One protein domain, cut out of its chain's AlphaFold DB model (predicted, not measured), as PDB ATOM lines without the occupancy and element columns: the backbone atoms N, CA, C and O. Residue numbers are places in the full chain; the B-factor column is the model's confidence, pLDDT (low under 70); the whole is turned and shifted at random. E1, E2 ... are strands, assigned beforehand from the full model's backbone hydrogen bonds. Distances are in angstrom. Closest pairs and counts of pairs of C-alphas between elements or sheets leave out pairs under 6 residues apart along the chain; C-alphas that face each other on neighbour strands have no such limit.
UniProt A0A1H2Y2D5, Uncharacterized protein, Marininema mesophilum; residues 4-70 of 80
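This is residues 4 to 70 of the 80 residues of an uncharacterized protein of Marininema mesophilum (UniProt A0A1H2Y2D5). What shape is this? One sheet of six strands curls like part of a barrel, its long strand E3 bending from beside E2 to beside E4, and a long loop, residues 9 to 26, joins E1 to E2. What makes it up? There are 67 printed residues, all-strand in class, E1 to E6 in chain order; the mixed sheet runs E5 E4 E3 E2 E1 E6. It is compact, radius of gyration of the C-alphas 10.9 A, spanning 29 by 22 by 17 A.

Where are the strands? E1 is residues 4 to 8, from C-alpha 4 at (36.163, -34.887, -17.879); E2 27 to 31; E3 37 to 48; E4 51 to 56; E5 60 to 63; E6 67 to 69, ending at C-alpha 69 (38.574, -29.516, -22.740). Which is longest? E3 measures 27.1 A from first to last C-alpha and bends by 75 degrees at residue 43.

What neighbours E1? E2 is parallel, N 6 to O 29 2.8 A; E6 is antiparallel, N 7 to O 68 2.9 A. What follows? E2 to E5 form a meander, three successive antiparallel hairpins, with N 38 to O 30, N 53 to O 46 and N 62 to O 54 each 2.8 A. Do the edges meet? E5 and E6 meet only through their link.

Is it cut? The printed part has no cut; the E1 to E2 link is long, at 18 residues. Where is confidence low? pLDDT is under 70 at residues 4 to 21, 33 to 35 and 67 to 70.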
ATOM      1  N   PHE A   4      35.937 -35.936 -16.897       61.75
ATOM      2  CA  PHE A   4      36.163 -34.887 -17.879       61.75
ATOM      3  C   PHE A   4      36.456 -33.565 -17.182       61.75
ATOM      4  O   PHE A   4      35.734 -33.123 -16.293       61.75
ATOM      5  N   HIS A   5      37.511 -32.887 -17.623       63.19
ATOM      6  CA  HIS A   5      37.865 -31.566 -17.127       63.19
ATOM      7  C   HIS A   5      37.470 -30.519 -18.174       63.19
ATOM      8  O   HIS A   5      38.030 -30.478 -19.271       63.19
ATOM      9  N   GLY A   6      36.509 -29.665 -17.832       60.97
ATOM     10  CA  GLY A   6      36.018 -28.586 -18.680       60.97
ATOM     11  C   GLY A   6      36.311 -27.216 -18.075       60.97
ATOM     12  O   GLY A   6      36.243 -27.033 -16.863       60.97
ATOM     13  N   LYS A   7      36.598 -26.216 -18.902       59.41
ATOM     14  CA  LYS A   7      36.554 -24.810 -18.483       59.41
ATOM     15  C   LYS A   7      35.318 -24.163 -19.088       59.41
ATOM     16  O   LYS A   7      35.124 -24.243 -20.299       59.41
ATOM     17  N   LEU A   8      34.510 -23.515 -18.250       59.41
ATOM     18  CA  LEU A   8      33.424 -22.668 -18.734       59.41
ATOM     19  C   LEU A   8      34.035 -21.351 -19.202       59.41
ATOM     20  O   LEU A   8      34.551 -20.584 -18.385       59.41
ATOM     21  N   ILE A   9      33.999 -21.092 -20.505       53.12
ATOM     22  CA  ILE A   9      34.395 -19.791 -21.042       53.12
ATOM     23  C   ILE A   9      33.136 -18.934 -21.137       53.12
ATOM     24  O   ILE A   9      32.411 -18.974 -22.125       53.12
ATOM     25  N   MET A  10      32.874 -18.154 -20.084       44.44
ATOM     26  CA  MET A  10      31.880 -17.072 -20.091       44.44
ATOM     27  C   MET A  10      32.384 -15.902 -20.951       44.44
ATOM     28  O   MET A  10      32.660 -14.831 -20.432       44.44
ATOM     29  N   ASP A  11      32.587 -16.136 -22.246       44.41
ATOM     30  CA  ASP A  11      32.935 -15.086 -23.218       44.41
ATOM     31  C   ASP A  11      32.596 -15.484 -24.671       44.41
ATOM     32  O   ASP A  11      33.063 -14.883 -25.631       44.41
ATOM     33  N   GLY A  12      31.793 -16.540 -24.865       39.56
ATOM     34  CA  GLY A  12      31.283 -16.920 -26.188       39.56
ATOM     35  C   GLY A  12      32.327 -17.439 -27.185       39.56
ATOM     36  O   GLY A  12      31.992 -17.625 -28.353       39.56
ATOM     37  N   VAL A  13      33.574 -17.691 -26.766       38.12
ATOM     38  CA  VAL A  13      34.628 -18.197 -27.659       38.12
ATOM     39  C   VAL A  13      34.716 -19.730 -27.571       38.12
ATOM     40  O   VAL A  13      35.174 -20.253 -26.548       38.12
ATOM     41  N   PRO A  14      34.328 -20.472 -28.627       43.34
ATOM     42  CA  PRO A  14      34.489 -21.922 -28.677       43.34
ATOM     43  C   PRO A  14      35.983 -22.264 -28.714       43.34
ATOM     44  O   PRO A  14      36.704 -21.849 -29.621       43.34
ATOM     45  N   THR A  15      36.478 -23.010 -27.724       40.50
ATOM     46  CA  THR A  15      37.905 -23.367 -27.645       40.50
ATOM     47  C   THR A  15      38.100 -24.860 -27.394       40.50
ATOM     48  O   THR A  15      38.038 -25.356 -26.275       40.50
ATOM     49  N   GLY A  16      38.423 -25.588 -28.462       44.78
ATOM     50  CA  GLY A  16      38.992 -26.936 -28.361       44.78
ATOM     51  C   GLY A  16      37.978 -28.080 -28.298       44.78
ATOM     52  O   GLY A  16      36.775 -27.840 -28.266       44.78
ATOM     53  N   PRO A  17      38.464 -29.337 -28.387       49.50
ATOM     54  CA  PRO A  17      37.691 -30.478 -28.858       49.50
ATOM     55  C   PRO A  17      36.464 -30.682 -27.983       49.50
ATOM     56  O   PRO A  17      36.568 -31.032 -26.809       49.50
ATOM     57  N   ILE A  18      35.325 -30.421 -28.618       53.50
ATOM     58  CA  ILE A  18      33.968 -30.519 -28.102       53.50
ATOM     59  C   ILE A  18      33.888 -31.750 -27.202       53.50
ATOM     60  O   ILE A  18      34.159 -32.865 -27.655       53.50
ATOM     61  N   LEU A  19      33.513 -31.566 -25.935       63.03
ATOM     62  CA  LEU A  19      33.116 -32.685 -25.090       63.03
ATOM     63  C   LEU A  19      31.781 -33.180 -25.642       63.03
ATOM     64  O   LEU A  19      30.730 -32.723 -25.231       63.03
ATOM     65  N   ASN A  20      31.830 -34.045 -26.651       64.50
ATOM     66  CA  ASN A  20      30.670 -34.613 -27.344       64.50
ATOM     67  C   ASN A  20      30.424 -36.084 -26.974       64.50
ATOM     68  O   ASN A  20      29.492 -36.701 -27.484       64.50
ATOM     69  N   ARG A  21      31.237 -36.638 -26.067       69.88
ATOM     70  CA  ARG A  21      31.219 -38.059 -25.684       69.88
ATOM     71  C   ARG A  21      30.793 -38.325 -24.245       69.88
ATOM     72  O   ARG A  21      30.830 -39.474 -23.839       69.88
ATOM     73  N   MET A  22      30.422 -37.295 -23.481       76.69
ATOM     74  CA  MET A  22      29.948 -37.513 -22.112       76.69
ATOM     75  C   MET A  22      28.609 -38.260 -22.134       76.69
ATOM     76  O   MET A  22      27.736 -37.977 -22.971       76.69
ATOM     77  N   GLU A  23      28.468 -39.199 -21.214       81.88
ATOM     78  CA  GLU A  23      27.289 -40.028 -21.008       81.88
ATOM     79  C   GLU A  23      26.665 -39.736 -19.634       81.88
ATOM     80  O   GLU A  23      27.329 -39.201 -18.739       81.88
ATOM     81  N   PRO A  24      25.375 -40.060 -19.433       85.50
ATOM     82  CA  PRO A  24      24.771 -40.041 -18.107       85.50
ATOM     83  C   PRO A  24      25.610 -40.832 -17.093       85.50
ATOM     84  O   PRO A  24      25.949 -41.991 -17.316       85.50
ATOM     85  N   GLY A  25      25.934 -40.201 -15.968       83.38
ATOM     86  CA  GLY A  25      26.802 -40.737 -14.923       83.38
ATOM     87  C   GLY A  25      28.248 -40.239 -14.981       83.38
ATOM     88  O   GLY A  25      28.980 -40.453 -14.018       83.38
ATOM     89  N   ASP A  26      28.675 -39.555 -16.041       82.31
ATOM     90  CA  ASP A  26      30.030 -38.998 -16.099       82.31
ATOM     91  C   ASP A  26      30.201 -37.752 -15.215       82.31
ATOM     92  O   ASP A  26      29.251 -37.006 -14.952       82.31
ATOM     93  N   GLU A  27      31.434 -37.527 -14.746       80.62
ATOM     94  CA  GLU A  27      31.804 -36.356 -13.943       80.62
ATOM     95  C   GLU A  27      32.438 -35.289 -14.844       80.62
ATOM     96  O   GLU A  27      33.416 -35.545 -15.545       80.62
ATOM     97  N   LEU A  28      31.899 -34.073 -14.781       80.81
ATOM     98  CA  LEU A  28      32.454 -32.873 -15.386       80.81
ATOM     99  C   LEU A  28      33.007 -31.958 -14.291       80.81
ATOM    100  O   LEU A  28      32.276 -31.413 -13.461       80.81
ATOM    101  N   ARG A  29      34.318 -31.732 -14.317       80.19
ATOM    102  CA  ARG A  29      34.994 -30.749 -13.470       80.19
ATOM    103  C   ARG A  29      35.080 -29.426 -14.195       80.19
ATOM    104  O   ARG A  29      35.887 -29.275 -15.103       80.19
ATOM    105  N   LEU A  30      34.253 -28.483 -13.773       77.31
ATOM    106  CA  LEU A  30      34.159 -27.151 -14.336       77.31
ATOM    107  C   LEU A  30      35.126 -26.199 -13.626       77.31
ATOM    108  O   LEU A  30      34.936 -25.862 -12.456       77.31
ATOM    109  N   VAL A  31      36.158 -25.751 -14.329       74.69
ATOM    110  CA  VAL A  31      37.088 -24.732 -13.832       74.69
ATOM    111  C   VAL A  31      36.523 -23.350 -14.161       74.69
ATOM    112  O   VAL A  31      36.373 -22.995 -15.329       74.69
ATOM    113  N   HIS A  32      36.207 -22.557 -13.139       70.75
ATOM    114  CA  HIS A  32      35.775 -21.167 -13.295       70.75
ATOM    115  C   HIS A  32      36.978 -20.221 -13.449       70.75
ATOM    116  O   HIS A  32      38.094 -20.536 -13.030       70.75
ATOM    117  N   SER A  33      36.746 -19.016 -13.981       63.56
ATOM    118  CA  SER A  33      37.774 -17.979 -14.195       63.56
ATOM    119  C   SER A  33      38.562 -17.594 -12.934       63.56
ATOM    120  O   SER A  33      39.703 -17.160 -13.040       63.56
ATOM    121  N   PHE A  34      37.992 -17.808 -11.745       67.00
ATOM    122  CA  PHE A  34      38.632 -17.537 -10.451       67.00
ATOM    123  C   PHE A  34      39.436 -18.731  -9.890       67.00
ATOM    124  O   PHE A  34      39.810 -18.739  -8.723       67.00
ATOM    125  N   GLY A  35      39.640 -19.793 -10.680       66.62
ATOM    126  CA  GLY A  35      40.335 -21.014 -10.247       66.62
ATOM    127  C   GLY A  35      39.494 -21.962  -9.383       66.62
ATOM    128  O   GLY A  35      39.973 -23.026  -8.997       66.62
ATOM    129  N   LYS A  36      38.231 -21.622  -9.098       73.94
ATOM    130  CA  LYS A  36      37.299 -22.513  -8.397       73.94
ATOM    131  C   LYS A  36      36.909 -23.676  -9.311       73.94
ATOM    132  O   LYS A  36      36.488 -23.445 -10.442       73.94
ATOM    133  N   VAL A  37      37.012 -24.904  -8.806       78.62
ATOM    134  CA  VAL A  37      36.579 -26.114  -9.518       78.62
ATOM    135  C   VAL A  37      35.238 -26.578  -8.967       78.62
ATOM    136  O   VAL A  37      35.112 -26.860  -7.776       78.62
ATOM    137  N   THR A  38      34.244 -26.684  -9.839       81.56
ATOM    138  CA  THR A  38      32.926 -27.233  -9.518       81.56
ATOM    139  C   THR A  38      32.807 -28.627 -10.118       81.56
ATOM    140  O   THR A  38      33.055 -28.810 -11.303       81.56
ATOM    141  N   ARG A  39      32.420 -29.621  -9.312       84.31
ATOM    142  CA  ARG A  39      32.113 -30.972  -9.807       84.31
ATOM    143  C   ARG A  39      30.633 -31.075 -10.143       84.31
ATOM    144  O   ARG A  39      29.794 -30.848  -9.262       84.31
ATOM    145  N   LEU A  40      30.358 -31.418 -11.392       85.00
ATOM    146  CA  LEU A  40      29.039 -31.618 -11.969       85.00
ATOM    147  C   LEU A  40      28.920 -33.074 -12.413       85.00
ATOM    148  O   LEU A  40      29.880 -33.636 -12.933       85.00
ATOM    149  N   TYR A  41      27.748 -33.667 -12.246       87.06
ATOM    150  CA  TYR A  41      27.439 -34.991 -12.780       87.06
ATOM    151  C   TYR A  41      26.458 -34.860 -13.929       87.06
ATOM    152  O   TYR A  41      25.443 -34.169 -13.799       87.06
ATOM    153  N   ILE A  42      26.744 -35.531 -15.042       88.19
ATOM    154  CA  ILE A  42      25.834 -35.579 -16.183       88.19
ATOM    155  C   ILE A  42      24.669 -36.497 -15.817       88.19
ATOM    156  O   ILE A  42      24.851 -37.685 -15.576       88.19
ATOM    157  N   LYS A  43      23.459 -35.951 -15.753       91.12
ATOM    158  CA  LYS A  43      22.221 -36.710 -15.552       91.12
ATOM    159  C   LYS A  43      21.650 -37.209 -16.867       91.12
ATOM    160  O   LYS A  43      21.199 -38.343 -16.941       91.12
ATOM    161  N   GLU A  44      21.683 -36.369 -17.896       90.12
ATOM    162  CA  GLU A  44      21.140 -36.687 -19.214       90.12
ATOM    163  C   GLU A  44      22.032 -36.095 -20.303       90.12
ATOM    164  O   GLU A  44      22.628 -35.030 -20.124       90.12
ATOM    165  N   ALA A  45      22.110 -36.780 -21.441       88.12
ATOM    166  CA  ALA A  45      22.842 -36.319 -22.610       88.12
ATOM    167  C   ALA A  45      22.002 -36.559 -23.865       88.12
ATOM    168  O   ALA A  45      21.633 -37.696 -24.161       88.12
ATOM    169  N   TYR A  46      21.720 -35.505 -24.623       88.50
ATOM    170  CA  TYR A  46      20.943 -35.591 -25.861       88.50
ATOM    171  C   TYR A  46      21.458 -34.609 -26.909       88.50
ATOM    172  O   TYR A  46      22.317 -33.770 -26.643       88.50
ATOM    173  N   THR A  47      20.967 -34.744 -28.138       87.31
ATOM    174  CA  THR A  47      21.332 -33.860 -29.246       87.31
ATOM    175  C   THR A  47      20.138 -32.983 -29.595       87.31
ATOM    176  O   THR A  47      19.065 -33.495 -29.897       87.31
ATOM    177  N   PHE A  48      20.323 -31.666 -29.574       84.94
ATOM    178  CA  PHE A  48      19.305 -30.686 -29.940       84.94
ATOM    179  C   PHE A  48      19.880 -29.726 -30.979       84.94
ATOM    180  O   PHE A  48      20.929 -29.132 -30.755       84.94
ATOM    181  N   GLN A  49      19.221 -29.597 -32.136       86.56
ATOM    182  CA  GLN A  49      19.686 -28.757 -33.254       86.56
ATOM    183  C   GLN A  49      21.162 -28.999 -33.637       86.56
ATOM    184  O   GLN A  49      21.926 -28.059 -33.825       86.56
ATOM    185  N   HIS A  50      21.575 -30.268 -33.737       82.56
ATOM    186  CA  HIS A  50      22.964 -30.691 -34.008       82.56
ATOM    187  C   HIS A  50      23.992 -30.331 -32.921       82.56
ATOM    188  O   HIS A  50      25.180 -30.607 -33.088       82.56
ATOM    189  N   ARG A  51      23.556 -29.779 -31.785       82.81
ATOM    190  CA  ARG A  51      24.403 -29.485 -30.629       82.81
ATOM    191  C   ARG A  51      24.213 -30.554 -29.569       82.81
ATOM    192  O   ARG A  51      23.097 -31.023 -29.330       82.81
ATOM    193  N   ARG A  52      25.309 -30.955 -28.934       84.12
ATOM    194  CA  ARG A  52      25.261 -31.885 -27.809       84.12
ATOM    195  C   ARG A  52      24.881 -31.105 -26.556       84.12
ATOM    196  O   ARG A  52      25.492 -30.082 -26.266       84.12
ATOM    197  N   VAL A  53      23.870 -31.582 -25.845       86.81
ATOM    198  CA  VAL A  53      23.302 -30.941 -24.663       86.81
ATOM    199  C   VAL A  53      23.412 -31.894 -23.486       86.81
ATOM    200  O   VAL A  53      23.114 -33.084 -23.606       86.81
ATOM    201  N   TYR A  54      23.832 -31.352 -22.352       87.31
ATOM    202  CA  TYR A  54      24.073 -32.076 -21.119       87.31
ATOM    203  C   TYR A  54      23.251 -31.480 -19.990       87.31
ATOM    204  O   TYR A  54      23.386 -30.301 -19.680       87.31
ATOM    205  N   VAL A  55      22.422 -32.293 -19.348       89.94
ATOM    206  CA  VAL A  55      21.740 -31.909 -18.110       89.94
ATOM    207  C   VAL A  55      22.627 -32.327 -16.954       89.94
ATOM    208  O   VAL A  55      23.001 -33.492 -16.849       89.94
ATOM    209  N   THR A  56      22.966 -31.386 -16.087       89.69
ATOM    210  CA  THR A  56      23.817 -31.596 -14.917       89.69
ATOM    211  C   THR A  56      23.022 -31.564 -13.622       89.69
ATOM    212  O   THR A  56      21.926 -31.008 -13.545       89.69
ATOM    213  N   ASP A  57      23.588 -32.148 -12.574       89.25
ATOM    214  CA  ASP A  57      22.999 -32.184 -11.239       89.25
ATOM    215  C   ASP A  57      22.873 -30.812 -10.555       89.25
ATOM    216  O   ASP A  57      21.926 -30.622  -9.793       89.25
ATOM    217  N   LYS A  58      23.800 -29.877 -10.812       85.75
ATOM    218  CA  LYS A  58      23.894 -28.594 -10.082       85.75
ATOM    219  C   LYS A  58      23.741 -27.337 -10.931       85.75
ATOM    220  O   LYS A  58      23.332 -26.315 -10.392       85.75
ATOM    221  N   MET A  59      24.103 -27.370 -12.214       80.75
ATOM    222  CA  MET A  59      24.079 -26.183 -13.084       80.75
ATOM    223  C   MET A  59      22.910 -26.172 -14.072       80.75
ATOM    224  O   MET A  59      22.692 -25.166 -14.738       80.75
ATOM    225  N   GLY A  60      22.144 -27.262 -14.167       86.69
ATOM    226  CA  GLY A  60      21.117 -27.406 -15.193       86.69
ATOM    227  C   GLY A  60      21.742 -27.773 -16.537       86.69
ATOM    228  O   GLY A  60      22.526 -28.719 -16.599       86.69
ATOM    229  N   ILE A  61      21.382 -27.062 -17.604       85.62
ATOM    230  CA  ILE A  61      21.754 -27.410 -18.982       85.62
ATOM    231  C   ILE A  61      23.113 -26.802 -19.363       85.62
ATOM    232  O   ILE A  61      23.355 -25.622 -19.124       85.62
ATOM    233  N   LEU A  62      23.971 -27.602 -19.994       82.00
ATOM    234  CA  LEU A  62      25.235 -27.198 -20.607       82.00
ATOM    235  C   LEU A  62      25.277 -27.633 -22.069       82.00
ATOM    236  O   LEU A  62      24.925 -28.770 -22.395       82.00
ATOM    237  N   TYR A  63      25.775 -26.765 -22.939       80.94
ATOM    238  CA  TYR A  63      26.049 -27.126 -24.322       80.94
ATOM    239  C   TYR A  63      27.496 -27.614 -24.459       80.94
ATOM    240  O   TYR A  63      28.432 -27.003 -23.950       80.94
ATOM    241  N   GLY A  64      27.697 -28.746 -25.134       74.50
ATOM    242  CA  GLY A  64      29.014 -29.374 -25.279       74.50
ATOM    243  C   GLY A  64      30.034 -28.518 -26.035       74.50
ATOM    244  O   GLY A  64      31.233 -28.699 -25.851       74.50
ATOM    245  N   ASP A  65      29.566 -27.584 -26.863       74.25
ATOM    246  CA  ASP A  65      30.374 -26.595 -27.582       74.25
ATOM    247  C   ASP A  65      30.740 -25.357 -26.740       74.25
ATOM    248  O   ASP A  65      31.625 -24.600 -27.130       74.25
ATOM    249  N   GLU A  66      30.129 -25.179 -25.564       70.19
ATOM    250  CA  GLU A  66      30.490 -24.133 -24.588       70.19
ATOM    251  C   GLU A  66      31.570 -24.598 -23.596       70.19
ATOM    252  O   GLU A  66      32.049 -23.823 -22.763       70.19
ATOM    253  N   LEU A  67      31.956 -25.875 -23.667       69.31
ATOM    254  CA  LEU A  67      32.924 -26.488 -22.770       69.31
ATOM    255  C   LEU A  67      34.254 -26.703 -23.485       69.31
ATOM    256  O   LEU A  67      34.359 -27.487 -24.426       69.31
ATOM    257  N   ALA A  68      35.296 -26.052 -22.976       66.25
ATOM    258  CA  ALA A  68      36.658 -26.272 -23.433       66.25
ATOM    259  C   ALA A  68      37.293 -27.434 -22.665       66.25
ATOM    260  O   ALA A  68      37.362 -27.389 -21.432       66.25
ATOM    261  N   ALA A  69      37.791 -28.455 -23.367       63.94
ATOM    262  CA  ALA A  69      38.574 -29.516 -22.740       63.94
ATOM    263  C   ALA A  69      39.846 -28.917 -22.122       63.94
ATOM    264  O   ALA A  69      40.662 -28.304 -22.811       63.94
ATOM    265  N   THR A  70      40.027 -29.096 -20.816       59.09
ATOM    266  CA  THR A  70      41.255 -28.679 -20.130       59.09
ATOM    267  C   THR A  70      42.165 -29.881 -19.909       59.09
ATOM    268  O   THR A  70      41.688 -30.946 -19.506       59.09
TER     269      THR A  70